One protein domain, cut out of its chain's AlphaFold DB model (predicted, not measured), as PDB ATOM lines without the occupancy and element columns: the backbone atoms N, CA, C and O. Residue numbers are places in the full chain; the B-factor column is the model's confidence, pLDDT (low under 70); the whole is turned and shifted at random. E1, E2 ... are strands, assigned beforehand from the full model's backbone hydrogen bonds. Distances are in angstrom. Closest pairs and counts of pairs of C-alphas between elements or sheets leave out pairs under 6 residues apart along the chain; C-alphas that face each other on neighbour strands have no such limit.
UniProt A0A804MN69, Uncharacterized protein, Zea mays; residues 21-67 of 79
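This is residues 21 to 67 of the 79 residues of an uncharacterized protein of Zea mays (UniProt A0A804MN69). Little of this domain is regular structure: a two-strand hairpin, E1 and E2, leads through a long looping stretch, residues 38 to 53, to a third strand, E3, which residues 45 to 46 of that stretch join in a short pairing. The 47 printed residues have no named helix and three strands, in the order E1, E2, E3, holding 17 residues; the class is all strand, and the sheet E1 - E2 is antiparallel. The whole is only just loose, close to compact, with a radius of gyration of the C-alphas of 11.8 A, and only just elongated, spanning 38 by 25 by 15 A.

E1, residues 24 to 29, and E2, residues 32 to 37, form an antiparallel hairpin, their directions at 154 degrees. N 25 and O 36 are within hydrogen-bond range at 2.8 A. E3, residues 54 to 58, pairs with no named strand and is apart from E1 and E2.

E1 measures 16.6 A from C-alpha 24 at (158.200, 119.875, 162.227), E2 16.8 A, and E3 13.3 A to C-alpha 58 at (162.604, 106.797, 160.865).

The C-alphas farthest apart, of Gly 30 and Val 65, are 38.8 A apart. The printed part has no cut; the link E2 to E3 is long. No printed residue is under 70 in pLDDT.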
ATOM      1  N   ASP A  21     156.402 120.525 167.329       88.50
ATOM      2  CA  ASP A  21     155.617 121.319 166.382       88.50
ATOM      3  C   ASP A  21     156.343 122.579 165.889       88.50
ATOM      4  O   ASP A  21     156.135 123.001 164.751       88.50
ATOM      5  N   GLU A  22     157.268 123.136 166.673       93.69
ATOM      6  CA  GLU A  22     158.094 124.250 166.211       93.69
ATOM      7  C   GLU A  22     159.073 123.810 165.123       93.69
ATOM      8  O   GLU A  22     159.374 124.577 164.208       93.69
ATOM      9  N   SER A  23     159.587 122.581 165.201       92.75
ATOM     10  CA  SER A  23     160.610 122.070 164.281       92.75
ATOM     11  C   SER A  23     160.026 121.294 163.102       92.75
ATOM     12  O   SER A  23     160.634 121.267 162.027       92.75
ATOM     13  N   VAL A  24     158.859 120.671 163.267       93.31
ATOM     14  CA  VAL A  24     158.200 119.875 162.227       93.31
ATOM     15  C   VAL A  24     157.259 120.751 161.408       93.31
ATOM     16  O   VAL A  24     156.308 121.330 161.917       93.31
ATOM     17  N   THR A  25     157.485 120.805 160.099       94.06
ATOM     18  CA  THR A  25     156.587 121.463 159.149       94.06
ATOM     19  C   THR A  25     155.940 120.442 158.221       94.06
ATOM     20  O   THR A  25     156.471 119.351 158.003       94.06
ATOM     21  N   THR A  26     154.773 120.784 157.678       92.94
ATOM     22  CA  THR A  26     154.028 119.923 156.755       92.94
ATOM     23  C   THR A  26     153.819 120.628 155.427       92.94
ATOM     24  O   THR A  26     153.087 121.611 155.338       92.94
ATOM     25  N   TYR A  27     154.404 120.072 154.372       91.62
ATOM     26  CA  TYR A  27     154.085 120.459 153.004       91.62
ATOM     27  C   TYR A  27     152.870 119.671 152.510       91.62
ATOM     28  O   TYR A  27     152.834 118.443 152.620       91.62
ATOM     29  N   THR A  28     151.881 120.371 151.958       91.38
ATOM     30  CA  THR A  28     150.656 119.758 151.435       91.38
ATOM     31  C   THR A  28     150.576 119.953 149.929       91.38
ATOM     32  O   THR A  28     150.635 121.079 149.440       91.38
ATOM     33  N   PHE A  29     150.411 118.851 149.200       91.06
ATOM     34  CA  PHE A  29     150.177 118.856 147.760       91.06
ATOM     35  C   PHE A  29     148.941 118.011 147.444       91.06
ATOM     36  O   PHE A  29     148.953 116.779 147.558       91.06
ATOM     37  N   GLY A  30     147.842 118.681 147.093       90.12
ATOM     38  CA  GLY A  30     146.526 118.050 147.001       90.12
ATOM     39  C   GLY A  30     146.134 117.399 148.332       90.12
ATOM     40  O   GLY A  30     146.226 118.016 149.387       90.12
ATOM     41  N   MET A  31     145.748 116.121 148.298       84.06
ATOM     42  CA  MET A  31     145.402 115.346 149.502       84.06
ATOM     43  C   MET A  31     146.622 114.746 150.229       84.06
ATOM     44  O   MET A  31     146.459 113.994 151.191       84.06
ATOM     45  N   ARG A  32     147.849 114.997 149.754       84.06
ATOM     46  CA  ARG A  32     149.069 114.400 150.316       84.06
ATOM     47  C   ARG A  32     149.721 115.362 151.296       84.06
ATOM     48  O   ARG A  32     149.995 116.506 150.945       84.06
ATOM     49  N   LYS A  33     150.011 114.866 152.498       87.62
ATOM     50  CA  LYS A  33     150.733 115.590 153.547       87.62
ATOM     51  C   LYS A  33     152.133 115.005 153.702       87.62
ATOM     52  O   LYS A  33     152.291 113.790 153.821       87.62
ATOM     53  N   HIS A  34     153.139 115.868 153.700       89.38
ATOM     54  CA  HIS A  34     154.541 115.510 153.868       89.38
ATOM     55  C   HIS A  34     155.115 116.268 155.061       89.38
ATOM     56  O   HIS A  34     155.485 117.432 154.931       89.38
ATOM     57  N   ALA A  35     155.197 115.598 156.210       90.44
ATOM     58  CA  ALA A  35     155.848 116.132 157.401       90.44
ATOM     59  C   ALA A  35     157.374 115.948 157.325       90.44
ATOM     60  O   ALA A  35     157.860 114.904 156.864       90.44
ATOM     61  N   PHE A  36     158.135 116.960 157.733       92.81
ATOM     62  CA  PHE A  36     159.597 116.923 157.841       92.81
ATOM     63  C   PHE A  36     160.113 118.026 158.775       92.81
ATOM     64  O   PHE A  36     159.424 119.007 159.041       92.81
ATOM     65  N   CYS A  37     161.338 117.873 159.271       91.38
ATOM     66  CA  CYS A  37     162.016 118.889 160.064       91.38
ATOM     67  C   CYS A  37     162.397 120.081 159.180       91.38
ATOM     68  O   CYS A  37     163.122 119.920 158.197       91.38
ATOM     69  N   LYS A  38     161.965 121.287 159.544       93.88
ATOM     70  CA  LYS A  38     162.266 122.517 158.797       93.88
ATOM     71  C   LYS A  38     163.750 122.910 158.836       93.88
ATOM     72  O   LYS A  38     164.185 123.676 157.988       93.88
ATOM     73  N   VAL A  39     164.509 122.394 159.809       92.69
ATOM     74  CA  VAL A  39     165.935 122.710 160.009       92.69
ATOM     75  C   VAL A  39     166.830 121.826 159.140       92.69
ATOM     76  O   VAL A  39     167.699 122.335 158.441       92.69
ATOM     77  N   CYS A  40     166.619 120.505 159.158       90.50
ATOM     78  CA  CYS A  40     167.482 119.545 158.453       90.50
ATOM     79  C   CYS A  40     166.823 118.858 157.245       90.50
ATOM     80  O   CYS A  40     167.486 118.116 156.526       90.50
ATOM     81  N   GLY A  41     165.522 119.054 157.015       90.12
ATOM     82  CA  GLY A  41     164.781 118.461 155.893       90.12
ATOM     83  C   GLY A  41     164.411 116.979 156.058       90.12
ATOM     84  O   GLY A  41     163.737 116.416 155.193       90.12
ATOM     85  N   ILE A  42     164.819 116.331 157.152       90.94
ATOM     86  CA  ILE A  42     164.574 114.903 157.402       90.94
ATOM     87  C   ILE A  42     163.148 114.683 157.920       90.94
ATOM     88  O   ILE A  42     162.636 115.449 158.732       90.94
ATOM     89  N   THR A  43     162.505 113.598 157.496       92.12
ATOM     90  CA  THR A  43     161.258 113.126 158.113       92.12
ATOM     91  C   THR A  43     161.580 112.199 159.270       92.12
ATOM     92  O   THR A  43     161.863 111.024 159.053       92.12
ATOM     93  N   SER A  44     161.530 112.733 160.487       91.62
ATOM     94  CA  SER A  44     161.692 111.965 161.724       91.62
ATOM     95  C   SER A  44     160.523 111.007 161.944       91.62
ATOM     96  O   SER A  44     160.737 109.820 162.177       91.62
ATOM     97  N   TYR A  45     159.293 111.498 161.795       92.25
ATOM     98  CA  TYR A  45     158.075 110.701 161.876       92.25
ATOM     99  C   TYR A  45     156.969 111.250 160.968       92.25
ATOM    100  O   TYR A  45     157.001 112.417 160.565       92.25
ATOM    101  N   TYR A  46     156.002 110.403 160.605       90.50
ATOM    102  CA  TYR A  46     154.813 110.803 159.844       90.50
ATOM    103  C   TYR A  46     153.683 109.771 159.941       90.50
ATOM    104  O   TYR A  46     153.925 108.584 160.125       90.50
ATOM    105  N   THR A  47     152.445 110.212 159.728       89.62
ATOM    106  CA  THR A  47     151.292 109.319 159.547       89.62
ATOM    107  C   THR A  47     151.252 108.812 158.100       89.62
ATOM    108  O   THR A  47     151.178 109.629 157.170       89.62
ATOM    109  N   PRO A  48     151.325 107.492 157.848       87.62
ATOM    110  CA  PRO A  48     151.287 106.955 156.501       87.62
ATOM    111  C   PRO A  48     149.877 107.064 155.912       87.62
ATOM    112  O   PRO A  48     148.868 106.864 156.574       87.62
ATOM    113  N   ARG A  49     149.791 107.323 154.604       83.50
ATOM    114  CA  ARG A  49     148.498 107.453 153.906       83.50
ATOM    115  C   ARG A  49     147.680 106.155 153.906       83.50
ATOM    116  O   ARG A  49     146.462 106.202 153.820       83.50
ATOM    117  N   THR A  50     148.353 105.007 153.907       82.81
ATOM    118  CA  THR A  50     147.727 103.681 153.813       82.81
ATOM    119  C   THR A  50     147.087 103.222 155.113       82.81
ATOM    120  O   THR A  50     146.183 102.393 155.051       82.81
ATOM    121  N   ASN A  51     147.560 103.729 156.255       85.19
ATOM    122  CA  ASN A  51     146.983 103.449 157.561       85.19
ATOM    123  C   ASN A  51     147.050 104.706 158.450       85.19
ATOM    124  O   ASN A  51     148.099 104.980 159.028       85.19
ATOM    125  N   PRO A  52     145.969 105.500 158.523       84.94
ATOM    126  CA  PRO A  52     145.947 106.737 159.303       84.94
ATOM    127  C   PRO A  52     146.112 106.549 160.818       84.94
ATOM    128  O   PRO A  52     146.504 107.499 161.490       84.94
ATOM    129  N   ASP A  53     145.825 105.353 161.338       86.81
ATOM    130  CA  ASP A  53     145.929 105.036 162.771       86.81
ATOM    131  C   ASP A  53     147.360 104.686 163.203       86.81
ATOM    132  O   ASP A  53     147.676 104.638 164.398       86.81
ATOM    133  N   ASP A  54     148.234 104.472 162.223       90.44
ATOM    134  CA  ASP A  54     149.642 104.195 162.423       90.44
ATOM    135  C   ASP A  54     150.468 105.477 162.396       90.44
ATOM    136  O   ASP A  54     150.138 106.486 161.765       90.44
ATOM    137  N   LEU A  55     151.632 105.398 163.019       92.19
ATOM    138  CA  LEU A  55     152.686 106.371 162.860       92.19
ATOM    139  C   LEU A  55     153.957 105.651 162.432       92.19
ATOM    140  O   LEU A  55     154.285 104.567 162.898       92.19
ATOM    141  N   VAL A  56     154.688 106.267 161.524       92.12
ATOM    142  CA  VAL A  56     155.969 105.774 161.054       92.12
ATOM    143  C   VAL A  56     157.075 106.600 161.686       92.12
ATOM    144  O   VAL A  56     157.018 107.826 161.626       92.12
ATOM    145  N   VAL A  57     158.097 105.934 162.228       92.44
ATOM    146  CA  VAL A  57     159.302 106.567 162.780       92.44
ATOM    147  C   VAL A  57     160.527 106.112 161.992       92.44
ATOM    148  O   VAL A  57     160.733 104.918 161.762       92.44
ATOM    149  N   THR A  58     161.348 107.069 161.567       92.25
ATOM    150  CA  THR A  58     162.604 106.797 160.865       92.25
ATOM    151  C   THR A  58     163.655 106.327 161.866       92.25
ATOM    152  O   THR A  58     164.036 107.075 162.763       92.25
ATOM    153  N   ALA A  59     164.163 105.105 161.690       90.94
ATOM    154  CA  ALA A  59     165.071 104.467 162.649       90.94
ATOM    155  C   ALA A  59     166.373 105.260 162.858       90.94
ATOM    156  O   ALA A  59     166.866 105.360 163.974       90.94
ATOM    157  N   ALA A  60     166.889 105.890 161.799       89.38
ATOM    158  CA  ALA A  60     168.103 106.706 161.858       89.38
ATOM    159  C   ALA A  60     167.950 108.008 162.670       89.38
ATOM    160  O   ALA A  60     168.938 108.696 162.902       89.38
ATOM    161  N   CYS A  61     166.726 108.378 163.064       89.12
ATOM    162  CA  CYS A  61     166.456 109.553 163.892       89.12
ATOM    163  C   CYS A  61     166.330 109.221 165.387       89.12
ATOM    164  O   CYS A  61     166.054 110.125 166.171       89.12
ATOM    165  N   LEU A  62     166.489 107.954 165.774       89.62
ATOM    166  CA  LEU A  62     166.507 107.540 167.172       89.62
ATOM    167  C   LEU A  62     167.915 107.659 167.752       89.62
ATOM    168  O   LEU A  62     168.905 107.495 167.041       89.62
ATOM    169  N   ASP A  63     167.990 107.910 169.056       89.38
ATOM    170  CA  ASP A  63     169.255 107.874 169.780       89.38
ATOM    171  C   ASP A  63     169.775 106.423 169.811       89.38
ATOM    172  O   ASP A  63     169.060 105.543 170.305       89.38
ATOM    173  N   PRO A  64     170.994 106.139 169.312       84.06
ATOM    174  CA  PRO A  64     171.570 104.797 169.337       84.06
ATOM    175  C   PRO A  64     171.584 104.149 170.726       84.06
ATOM    176  O   PRO A  64     171.452 102.934 170.817       84.06
ATOM    177  N   VAL A  65     171.688 104.937 171.802       86.62
ATOM    178  CA  VAL A  65     171.683 104.429 173.187       86.62
ATOM    179  C   VAL A  65     170.331 103.810 173.569       86.62
ATOM    180  O   VAL A  65     170.256 102.989 174.479       86.62
ATOM    181  N   THR A  66     169.253 104.164 172.866       87.00
ATOM    182  CA  THR A  66     167.905 103.626 173.120       87.00
ATOM    183  C   THR A  66     167.615 102.316 172.385       87.00
ATOM    184  O   THR A  66     166.581 101.695 172.631       87.00
ATOM    185  N   LEU A  67     168.504 101.890 171.483       86.75
ATOM    186  CA  LEU A  67     168.301 100.735 170.616       86.75
ATOM    187  C   LEU A  67     169.201  99.576 171.042       86.75
ATOM    188  O   LEU A  67     170.412  99.625 170.868       86.75
TER     189      LEU A  67